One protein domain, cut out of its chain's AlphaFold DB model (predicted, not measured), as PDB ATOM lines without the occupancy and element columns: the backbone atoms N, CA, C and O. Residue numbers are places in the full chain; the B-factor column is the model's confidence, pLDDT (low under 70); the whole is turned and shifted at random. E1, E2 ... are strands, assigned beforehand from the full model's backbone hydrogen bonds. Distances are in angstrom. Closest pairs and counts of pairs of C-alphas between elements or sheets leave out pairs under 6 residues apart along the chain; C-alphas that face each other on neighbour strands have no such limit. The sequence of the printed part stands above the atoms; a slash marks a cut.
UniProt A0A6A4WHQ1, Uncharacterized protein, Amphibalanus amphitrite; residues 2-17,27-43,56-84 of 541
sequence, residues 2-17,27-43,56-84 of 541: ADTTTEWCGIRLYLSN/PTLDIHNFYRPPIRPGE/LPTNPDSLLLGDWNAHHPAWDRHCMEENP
ATOM      1  N   ALA A   2     -58.290   7.710  23.046       64.81
ATOM      2  CA  ALA A   2     -56.987   7.060  23.162       64.81
ATOM      3  C   ALA A   2     -56.609   6.434  21.813       64.81
ATOM      4  O   ALA A   2     -57.487   5.951  21.094       64.81
ATOM      5  N   ASP A   3     -55.325   6.474  21.465       65.81
ATOM      6  CA  ASP A   3     -54.830   5.875  20.230       65.81
ATOM      7  C   ASP A   3     -55.058   4.358  20.260       65.81
ATOM      8  O   ASP A   3     -54.736   3.687  21.239       65.81
ATOM      9  N   THR A   4     -55.687   3.824  19.224       71.25
ATOM     10  CA  THR A   4     -55.994   2.386  19.095       71.25
ATOM     11  C   THR A   4     -55.085   1.713  18.080       71.25
ATOM     12  O   THR A   4     -55.178   0.504  17.874       71.25
ATOM     13  N   THR A   5     -54.224   2.484  17.420       78.69
ATOM     14  CA  THR A   5     -53.451   2.000  16.290       78.69
ATOM     15  C   THR A   5     -52.049   1.622  16.734       78.69
ATOM     16  O   THR A   5     -51.381   2.351  17.457       78.69
ATOM     17  N   THR A   6     -51.611   0.430  16.326       83.31
ATOM     18  CA  THR A   6     -50.191   0.088  16.396       83.31
ATOM     19  C   THR A   6     -49.501   0.833  15.265       83.31
ATOM     20  O   THR A   6     -49.847   0.640  14.096       83.31
ATOM     21  N   GLU A   7     -48.537   1.677  15.602       87.31
ATOM     22  CA  GLU A   7     -47.716   2.350  14.607       87.31
ATOM     23  C   GLU A   7     -46.515   1.471  14.262       87.31
ATOM     24  O   GLU A   7     -45.887   0.848  15.122       87.31
ATOM     25  N   TRP A   8     -46.180   1.421  12.978       91.62
ATOM     26  CA  TRP A   8     -45.070   0.625  12.479       91.62
ATOM     27  C   TRP A   8     -44.347   1.381  11.371       91.62
ATOM     28  O   TRP A   8     -44.957   1.819  10.394       91.62
ATOM     29  N   CYS A   9     -43.025   1.500  11.497       93.25
ATOM     30  CA  CYS A   9     -42.162   1.917  10.400       93.25
ATOM     31  C   CYS A   9     -41.071   0.878  10.120       93.25
ATOM     32  O   CYS A   9     -40.559   0.211  11.019       93.25
ATOM     33  N   GLY A  10     -40.733   0.713   8.842       94.38
ATOM     34  CA  GLY A  10     -39.717  -0.224   8.375       94.38
ATOM     35  C   GLY A  10     -38.709   0.471   7.469       94.38
ATOM     36  O   GLY A  10     -39.085   1.270   6.613       94.38
ATOM     37  N   ILE A  11     -37.429   0.158   7.642       95.00
ATOM     38  CA  ILE A  11     -36.323   0.655   6.822       95.00
ATOM     39  C   ILE A  11     -35.541  -0.550   6.308       95.00
ATOM     40  O   ILE A  11     -35.120  -1.391   7.093       95.00
ATOM     41  N   ARG A  12     -35.297  -0.608   4.997       94.62
ATOM     42  CA  ARG A  12     -34.407  -1.599   4.381       94.62
ATOM     43  C   ARG A  12     -33.080  -0.948   4.016       94.62
ATOM     44  O   ARG A  12     -33.038  -0.025   3.203       94.62
ATOM     45  N   LEU A  13     -31.993  -1.450   4.586       92.06
ATOM     46  CA  LEU A  13     -30.631  -1.030   4.290       92.06
ATOM     47  C   LEU A  13     -30.007  -1.994   3.286       92.06
ATOM     48  O   LEU A  13     -29.866  -3.183   3.558       92.06
ATOM     49  N   TYR A  14     -29.590  -1.475   2.136       90.56
ATOM     50  CA  TYR A  14     -28.811  -2.234   1.162       90.56
ATOM     51  C   TYR A  14     -27.335  -2.086   1.509       90.56
ATOM     52  O   TYR A  14     -26.736  -1.027   1.317       90.56
ATOM     53  N   LEU A  15     -26.745  -3.145   2.053       86.50
ATOM     54  CA  LEU A  15     -25.354  -3.141   2.464       86.50
ATOM     55  C   LEU A  15     -24.499  -3.347   1.217       86.50
ATOM     56  O   LEU A  15     -24.362  -4.448   0.681       86.50
ATOM     57  N   SER A  16     -23.914  -2.257   0.726       79.31
ATOM     58  CA  SER A  16     -22.959  -2.292  -0.373       79.31
ATOM     59  C   SER A  16     -21.666  -2.946   0.103       79.31
ATOM     60  O   SER A  16     -20.710  -2.269   0.482       79.31
ATOM     61  N   ASN A  17     -21.619  -4.275   0.104       65.44
ATOM     62  CA  ASN A  17     -20.386  -4.987   0.381       65.44
ATOM     63  C   ASN A  17     -19.507  -4.926  -0.878       65.44
ATOM     64  O   ASN A  17     -19.494  -5.834  -1.705       65.44
ATOM     65  N   PRO A  27     -26.396  -7.961   0.166       86.62
ATOM     66  CA  PRO A  27     -26.923  -8.227   1.496       86.62
ATOM     67  C   PRO A  27     -27.800  -7.056   1.952       86.62
ATOM     68  O   PRO A  27     -27.416  -5.892   1.814       86.62
ATOM     69  N   THR A  28     -28.984  -7.362   2.471       91.19
ATOM     70  CA  THR A  28     -29.931  -6.374   2.998       91.19
ATOM     71  C   THR A  28     -30.109  -6.563   4.492       91.19
ATOM     72  O   THR A  28     -30.067  -7.693   4.958       91.19
ATOM     73  N   LEU A  29     -30.333  -5.474   5.222       93.00
ATOM     74  CA  LEU A  29     -30.739  -5.488   6.625       93.00
ATOM     75  C   LEU A  29     -32.049  -4.714   6.757       93.00
ATOM     76  O   LEU A  29     -32.099  -3.530   6.424       93.00
ATOM     77  N   ASP A  30     -33.087  -5.371   7.249       95.12
ATOM     78  CA  ASP A  30     -34.387  -4.768   7.511       95.12
ATOM     79  C   ASP A  30     -34.472  -4.350   8.982       95.12
ATOM     80  O   ASP A  30     -34.135  -5.114   9.878       95.12
ATOM     81  N   ILE A  31     -34.913  -3.130   9.251       96.19
ATOM     82  CA  ILE A  31     -35.090  -2.595  10.601       96.19
ATOM     83  C   ILE A  31     -36.544  -2.167  10.727       96.19
ATOM     84  O   ILE A  31     -36.997  -1.294   9.990       96.19
ATOM     85  N   HIS A  32     -37.268  -2.768  11.660       95.94
ATOM     86  CA  HIS A  32     -38.667  -2.476  11.931       95.94
ATOM     87  C   HIS A  32     -38.783  -1.877  13.327       95.94
ATOM     88  O   HIS A  32     -38.325  -2.481  14.292       95.94
ATOM     89  N   ASN A  33     -39.383  -0.696  13.430       95.75
ATOM     90  CA  ASN A  33     -39.660  -0.030  14.694       95.75
ATOM     91  C   ASN A  33     -41.175  -0.002  14.928       95.75
ATOM     92  O   ASN A  33     -41.922   0.470  14.065       95.75
ATOM     93  N   PHE A  34     -41.610  -0.522  16.072       94.19
ATOM     94  CA  PHE A  34     -43.012  -0.645  16.459       94.19
ATOM     95  C   PHE A  34     -43.337   0.260  17.647       94.19
ATOM     96  O   PHE A  34     -42.552   0.396  18.582       94.19
ATOM     97  N   TYR A  35     -44.525   0.846  17.628       92.88
ATOM     98  CA  TYR A  35     -45.155   1.411  18.810       92.88
ATOM     99  C   TYR A  35     -46.514   0.740  18.981       92.88
ATOM    100  O   TYR A  35     -47.435   0.961  18.193       92.88
ATOM    101  N   ARG A  36     -46.631  -0.116  19.995       90.69
ATOM    102  CA  ARG A  36     -47.905  -0.702  20.414       90.69
ATOM    103  C   ARG A  36     -48.418   0.125  21.590       90.69
ATOM    104  O   ARG A  36     -47.735   0.147  22.611       90.69
ATOM    105  N   PRO A  37     -49.565   0.812  21.487       87.62
ATOM    106  CA  PRO A  37     -50.069   1.632  22.582       87.62
ATOM    107  C   PRO A  37     -50.332   0.777  23.833       87.62
ATOM    108  O   PRO A  37     -50.712  -0.390  23.709       87.62
ATOM    109  N   PRO A  38     -50.159   1.332  25.045       87.62
ATOM    110  CA  PRO A  38     -50.437   0.599  26.270       87.62
ATOM    111  C   PRO A  38     -51.932   0.294  26.347       87.62
ATOM    112  O   PRO A  38     -52.751   1.216  26.351       87.62
ATOM    113  N   ILE A  39     -52.273  -0.991  26.414       82.94
ATOM    114  CA  ILE A  39     -53.627  -1.475  26.697       82.94
ATOM    115  C   ILE A  39     -53.628  -1.875  28.167       82.94
ATOM    116  O   ILE A  39     -52.891  -2.778  28.565       82.94
ATOM    117  N   ARG A  40     -54.382  -1.147  28.990       81.44
ATOM    118  CA  ARG A  40     -54.444  -1.391  30.433       81.44
ATOM    119  C   ARG A  40     -55.672  -2.246  30.708       81.44
ATOM    120  O   ARG A  40     -56.764  -1.717  30.587       81.44
ATOM    121  N   PRO A  41     -55.548  -3.529  31.068       66.88
ATOM    122  CA  PRO A  41     -56.726  -4.316  31.417       66.88
ATOM    123  C   PRO A  41     -57.447  -3.665  32.614       66.88
ATOM    124  O   PRO A  41     -56.867  -3.539  33.690       66.88
ATOM    125  N   GLY A  42     -58.677  -3.184  32.404       72.81
ATOM    126  CA  GLY A  42     -59.495  -2.495  33.409       72.81
ATOM    127  C   GLY A  42     -60.771  -1.882  32.815       72.81
ATOM    128  O   GLY A  42     -60.892  -1.766  31.598       72.81
ATOM    129  N   GLU A  43     -61.719  -1.478  33.672       63.41
ATOM    130  CA  GLU A  43     -63.053  -0.975  33.271       63.41
ATOM    131  C   GLU A  43     -63.015   0.219  32.304       63.41
ATOM    132  O   GLU A  43     -63.922   0.398  31.488       63.41
ATOM    133  N   LEU A  56     -45.256 -10.507  12.249       90.38
ATOM    134  CA  LEU A  56     -43.938  -9.889  12.306       90.38
ATOM    135  C   LEU A  56     -42.967 -10.515  11.292       90.38
ATOM    136  O   LEU A  56     -43.019 -11.719  11.027       90.38
ATOM    137  N   PRO A  57     -42.031  -9.721  10.743       91.00
ATOM    138  CA  PRO A  57     -40.970 -10.235   9.889       91.00
ATOM    139  C   PRO A  57     -40.151 -11.309  10.615       91.00
ATOM    140  O   PRO A  57     -39.588 -11.063  11.679       91.00
ATOM    141  N   THR A  58     -40.044 -12.489  10.007       89.81
ATOM    142  CA  THR A  58     -39.260 -13.625  10.527       89.81
ATOM    143  C   THR A  58     -37.920 -13.798   9.815       89.81
ATOM    144  O   THR A  58     -37.208 -14.776  10.046       89.81
ATOM    145  N   ASN A  59     -37.558 -12.858   8.936       90.25
ATOM    146  CA  ASN A  59     -36.310 -12.945   8.192       90.25
ATOM    147  C   ASN A  59     -35.113 -12.853   9.157       90.25
ATOM    148  O   ASN A  59     -35.123 -12.042  10.084       90.25
ATOM    149  N   PRO A  60     -34.050 -13.645   8.933       89.56
ATOM    150  CA  PRO A  60     -32.857 -13.617   9.778       89.56
ATOM    151  C   PRO A  60     -32.096 -12.287   9.690       89.56
ATOM    152  O   PRO A  60     -31.348 -11.952  10.602       89.56
ATOM    153  N   ASP A  61     -32.311 -11.530   8.612       91.88
ATOM    154  CA  ASP A  61     -31.726 -10.211   8.385       91.88
ATOM    155  C   ASP A  61     -32.695  -9.078   8.773       91.88
ATOM    156  O   ASP A  61     -32.652  -7.993   8.195       91.88
ATOM    157  N   SER A  62     -33.601  -9.330   9.722       93.88
ATOM    158  CA  SER A  62     -34.527  -8.334  10.264       93.88
ATOM    159  C   SER A  62     -34.249  -8.059  11.740       93.88
ATOM    160  O   SER A  62     -34.154  -8.980  12.545       93.88
ATOM    161  N   LEU A  63     -34.185  -6.778  12.097       95.12
ATOM    162  CA  LEU A  63     -34.168  -6.285  13.471       95.12
ATOM    163  C   LEU A  63     -35.551  -5.740  13.821       95.12
ATOM    164  O   LEU A  63     -36.070  -4.873  13.116       95.12
ATOM    165  N   LEU A  64     -36.128  -6.235  14.913       94.94
ATOM    166  CA  LEU A  64     -37.388  -5.745  15.471       94.94
ATOM    167  C   LEU A  64     -37.071  -4.902  16.707       94.94
ATOM    168  O   LEU A  64     -36.398  -5.364  17.625       94.94
ATOM    169  N   LEU A  65     -37.520  -3.653  16.711       94.94
ATOM    170  CA  LEU A  65     -37.244  -2.650  17.735       94.94
ATOM    171  C   LEU A  65     -38.541  -1.915  18.091       94.94
ATOM    172  O   LEU A  65     -39.518  -1.986  17.345       94.94
ATOM    173  N   GLY A  66     -38.532  -1.189  19.205       94.69
ATOM    174  CA  GLY A  66     -39.595  -0.248  19.551       94.69
ATOM    175  C   GLY A  66     -40.199  -0.455  20.932       94.69
ATOM    176  O   GLY A  66     -39.672  -1.220  21.742       94.69
ATOM    177  N   ASP A  67     -41.283   0.268  21.200       93.06
ATOM    178  CA  ASP A  67     -42.033   0.183  22.451       93.06
ATOM    179  C   ASP A  67     -43.255  -0.722  22.259       93.06
ATOM    180  O   ASP A  67     -44.226  -0.385  21.579       93.06
ATOM    181  N   TRP A  68     -43.170  -1.906  22.857       91.38
ATOM    182  CA  TRP A  68     -44.183  -2.953  22.761       91.38
ATOM    183  C   TRP A  68     -45.290  -2.810  23.809       91.38
ATOM    184  O   TRP A  68     -46.290  -3.532  23.725       91.38
ATOM    185  N   ASN A  69     -45.102  -1.933  24.809       90.38
ATOM    186  CA  ASN A  69     -45.935  -1.837  26.010       90.38
ATOM    187  C   ASN A  69     -46.351  -3.225  26.541       90.38
ATOM    188  O   ASN A  69     -47.526  -3.506  26.790       90.38
ATOM    189  N   ALA A  70     -45.374  -4.132  26.630       87.00
ATOM    190  CA  ALA A  70     -45.557  -5.517  27.034       87.00
ATOM    191  C   ALA A  70     -44.446  -5.938  27.998       87.00
ATOM    192  O   ALA A  70     -43.269  -5.635  27.789       87.00
ATOM    193  N   HIS A  71     -44.824  -6.690  29.026       86.94
ATOM    194  CA  HIS A  71     -43.895  -7.269  29.985       86.94
ATOM    195  C   HIS A  71     -43.648  -8.731  29.613       86.94
ATOM    196  O   HIS A  71     -44.594  -9.477  29.374       86.94
ATOM    197  N   HIS A  72     -42.386  -9.148  29.553       86.69
ATOM    198  CA  HIS A  72     -42.019 -10.546  29.343       86.69
ATOM    199  C   HIS A  72     -40.790 -10.868  30.199       86.69
ATOM    200  O   HIS A  72     -39.840 -10.080  30.177       86.69
ATOM    201  N   PRO A  73     -40.747 -12.014  30.900       88.31
ATOM    202  CA  PRO A  73     -39.631 -12.357  31.787       88.31
ATOM    203  C   PRO A  73     -38.252 -12.346  31.106       88.31
ATOM    204  O   PRO A  73     -37.246 -12.036  31.737       88.31
ATOM    205  N   ALA A  74     -38.197 -12.644  29.802       86.94
ATOM    206  CA  ALA A  74     -36.943 -12.655  29.037       86.94
ATOM    207  C   ALA A  74     -36.277 -11.271  28.883       86.94
ATOM    208  O   ALA A  74     -35.064 -11.205  28.697       86.94
ATOM    209  N   TRP A  75     -37.037 -10.170  28.949       87.62
ATOM    210  CA  TRP A  75     -36.494  -8.808  28.793       87.62
ATOM    211  C   TRP A  75     -36.853  -7.850  29.930       87.62
ATOM    212  O   TRP A  75     -36.234  -6.797  30.061       87.62
ATOM    213  N   ASP A  76     -37.817  -8.211  30.773       87.31
ATOM    214  CA  ASP A  76     -38.200  -7.464  31.958       87.31
ATOM    215  C   ASP A  76     -38.038  -8.348  33.193       87.31
ATOM    216  O   ASP A  76     -38.899  -9.155  33.539       87.31
ATOM    217  N   ARG A  77     -36.917  -8.148  33.888       84.69
ATOM    218  CA  ARG A  77     -36.554  -8.873  35.115       84.69
ATOM    219  C   ARG A  77     -37.542  -8.682  36.270       84.69
ATOM    220  O   ARG A  77     -37.457  -9.406  37.257       84.69
ATOM    221  N   HIS A  78     -38.393  -7.659  36.206       84.00
ATOM    222  CA  HIS A  78     -39.396  -7.381  37.230       84.00
ATOM    223  C   HIS A  78     -40.736  -8.060  36.920       84.00
ATOM    224  O   HIS A  78     -41.607  -8.105  37.787       84.00
ATOM    225  N   CYS A  79     -40.877  -8.647  35.729       82.69
ATOM    226  CA  CYS A  79     -41.999  -9.489  35.352       82.69
ATOM    227  C   CYS A  79     -41.806 -10.886  35.969       82.69
ATOM    228  O   CYS A  79     -41.205 -11.775  35.369       82.69
ATOM    229  N   MET A  80     -42.250 -11.043  37.221       66.25
ATOM    230  CA  MET A  80     -42.145 -12.294  37.994       66.25
ATOM    231  C   MET A  80     -43.153 -13.364  37.547       66.25
ATOM    232  O   MET A  80     -43.012 -14.528  37.911       66.25
ATOM    233  N   GLU A  81     -44.155 -12.982  36.756       59.28
ATOM    234  CA  GLU A  81     -45.232 -13.849  36.292       59.28
ATOM    235  C   GLU A  81     -45.544 -13.457  34.845       59.28
ATOM    236  O   GLU A  81     -45.756 -12.278  34.551       59.28
ATOM    237  N   GLU A  82     -45.502 -14.416  33.917       56.66
ATOM    238  CA  GLU A  82     -46.002 -14.211  32.557       56.66
ATOM    239  C   GLU A  82     -47.486 -13.892  32.703       56.66
ATOM    240  O   GLU A  82     -48.259 -14.809  32.942       56.66
ATOM    241  N   ASN A  83     -47.838 -12.598  32.681       53.62
ATOM    242  CA  ASN A  83     -49.159 -12.082  33.038       53.62
ATOM    243  C   ASN A  83     -50.230 -12.954  32.356       53.62
ATOM    244  O   ASN A  83     -50.387 -12.854  31.129       53.62
ATOM    245  N   PRO A  84     -50.876 -13.889  33.081       49.78
ATOM    246  CA  PRO A  84     -51.796 -14.805  32.442       49.78
ATOM    247  C   PRO A  84     -52.945 -13.953  31.897       49.78
ATOM    248  O   PRO A  84     -53.345 -12.985  32.551       49.78
TER     249      PRO A  84
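Overview. This is residues 2 to 17, 27 to 43 and 56 to 84 of the 541 residues of an uncharacterized protein of Amphibalanus amphitrite (UniProt A0A6A4WHQ1). There is little regular structure: a narrow sheet of three strands, E1, E2 and E3 side by side, with residues 36 to 43 running on past the end of E2 and residues 68 to 84, with no named element, past the end of E3. The printed part has 62 residues, 22 of them in E1, E2 and E3, in that order along the chain; there is no named helix, and the class is all strand. The sheet, in the order E1, E2, E3, is mixed. The whole is loose, with a radius of gyration of the C-alphas of 15.3 A, and flat, spanning 52 by 28 by 15 A.

Along the chain. E1, residues 7 to 14, begins at C-alpha 7 (-47.716, 2.350, 14.607) and measures 23.6 A. E2, residues 28 to 35, measures 23.3 A. E3, residues 62 to 67, measures 16.7 A and ends at C-alpha 67 (-42.033, 0.183, 22.451).

Arrangement. E1, an edge strand, is antiparallel to E2 at 166 degrees; N 11 and O 31 are within hydrogen-bond range at 2.8 A. E2 is parallel to E3, the other edge strand, at 17 degrees; N 65 and O 32 are 2.8 A apart.

Size, cuts and confidence. The C-alphas farthest apart, of Asn 17 and Glu 43, are 54.0 A apart. Residues 18 to 26 and 44 to 55 are not printed; C-alpha gaps are 7.4 A and 29.7 A. Residues 80 to 84 are among those with pLDDT under 70.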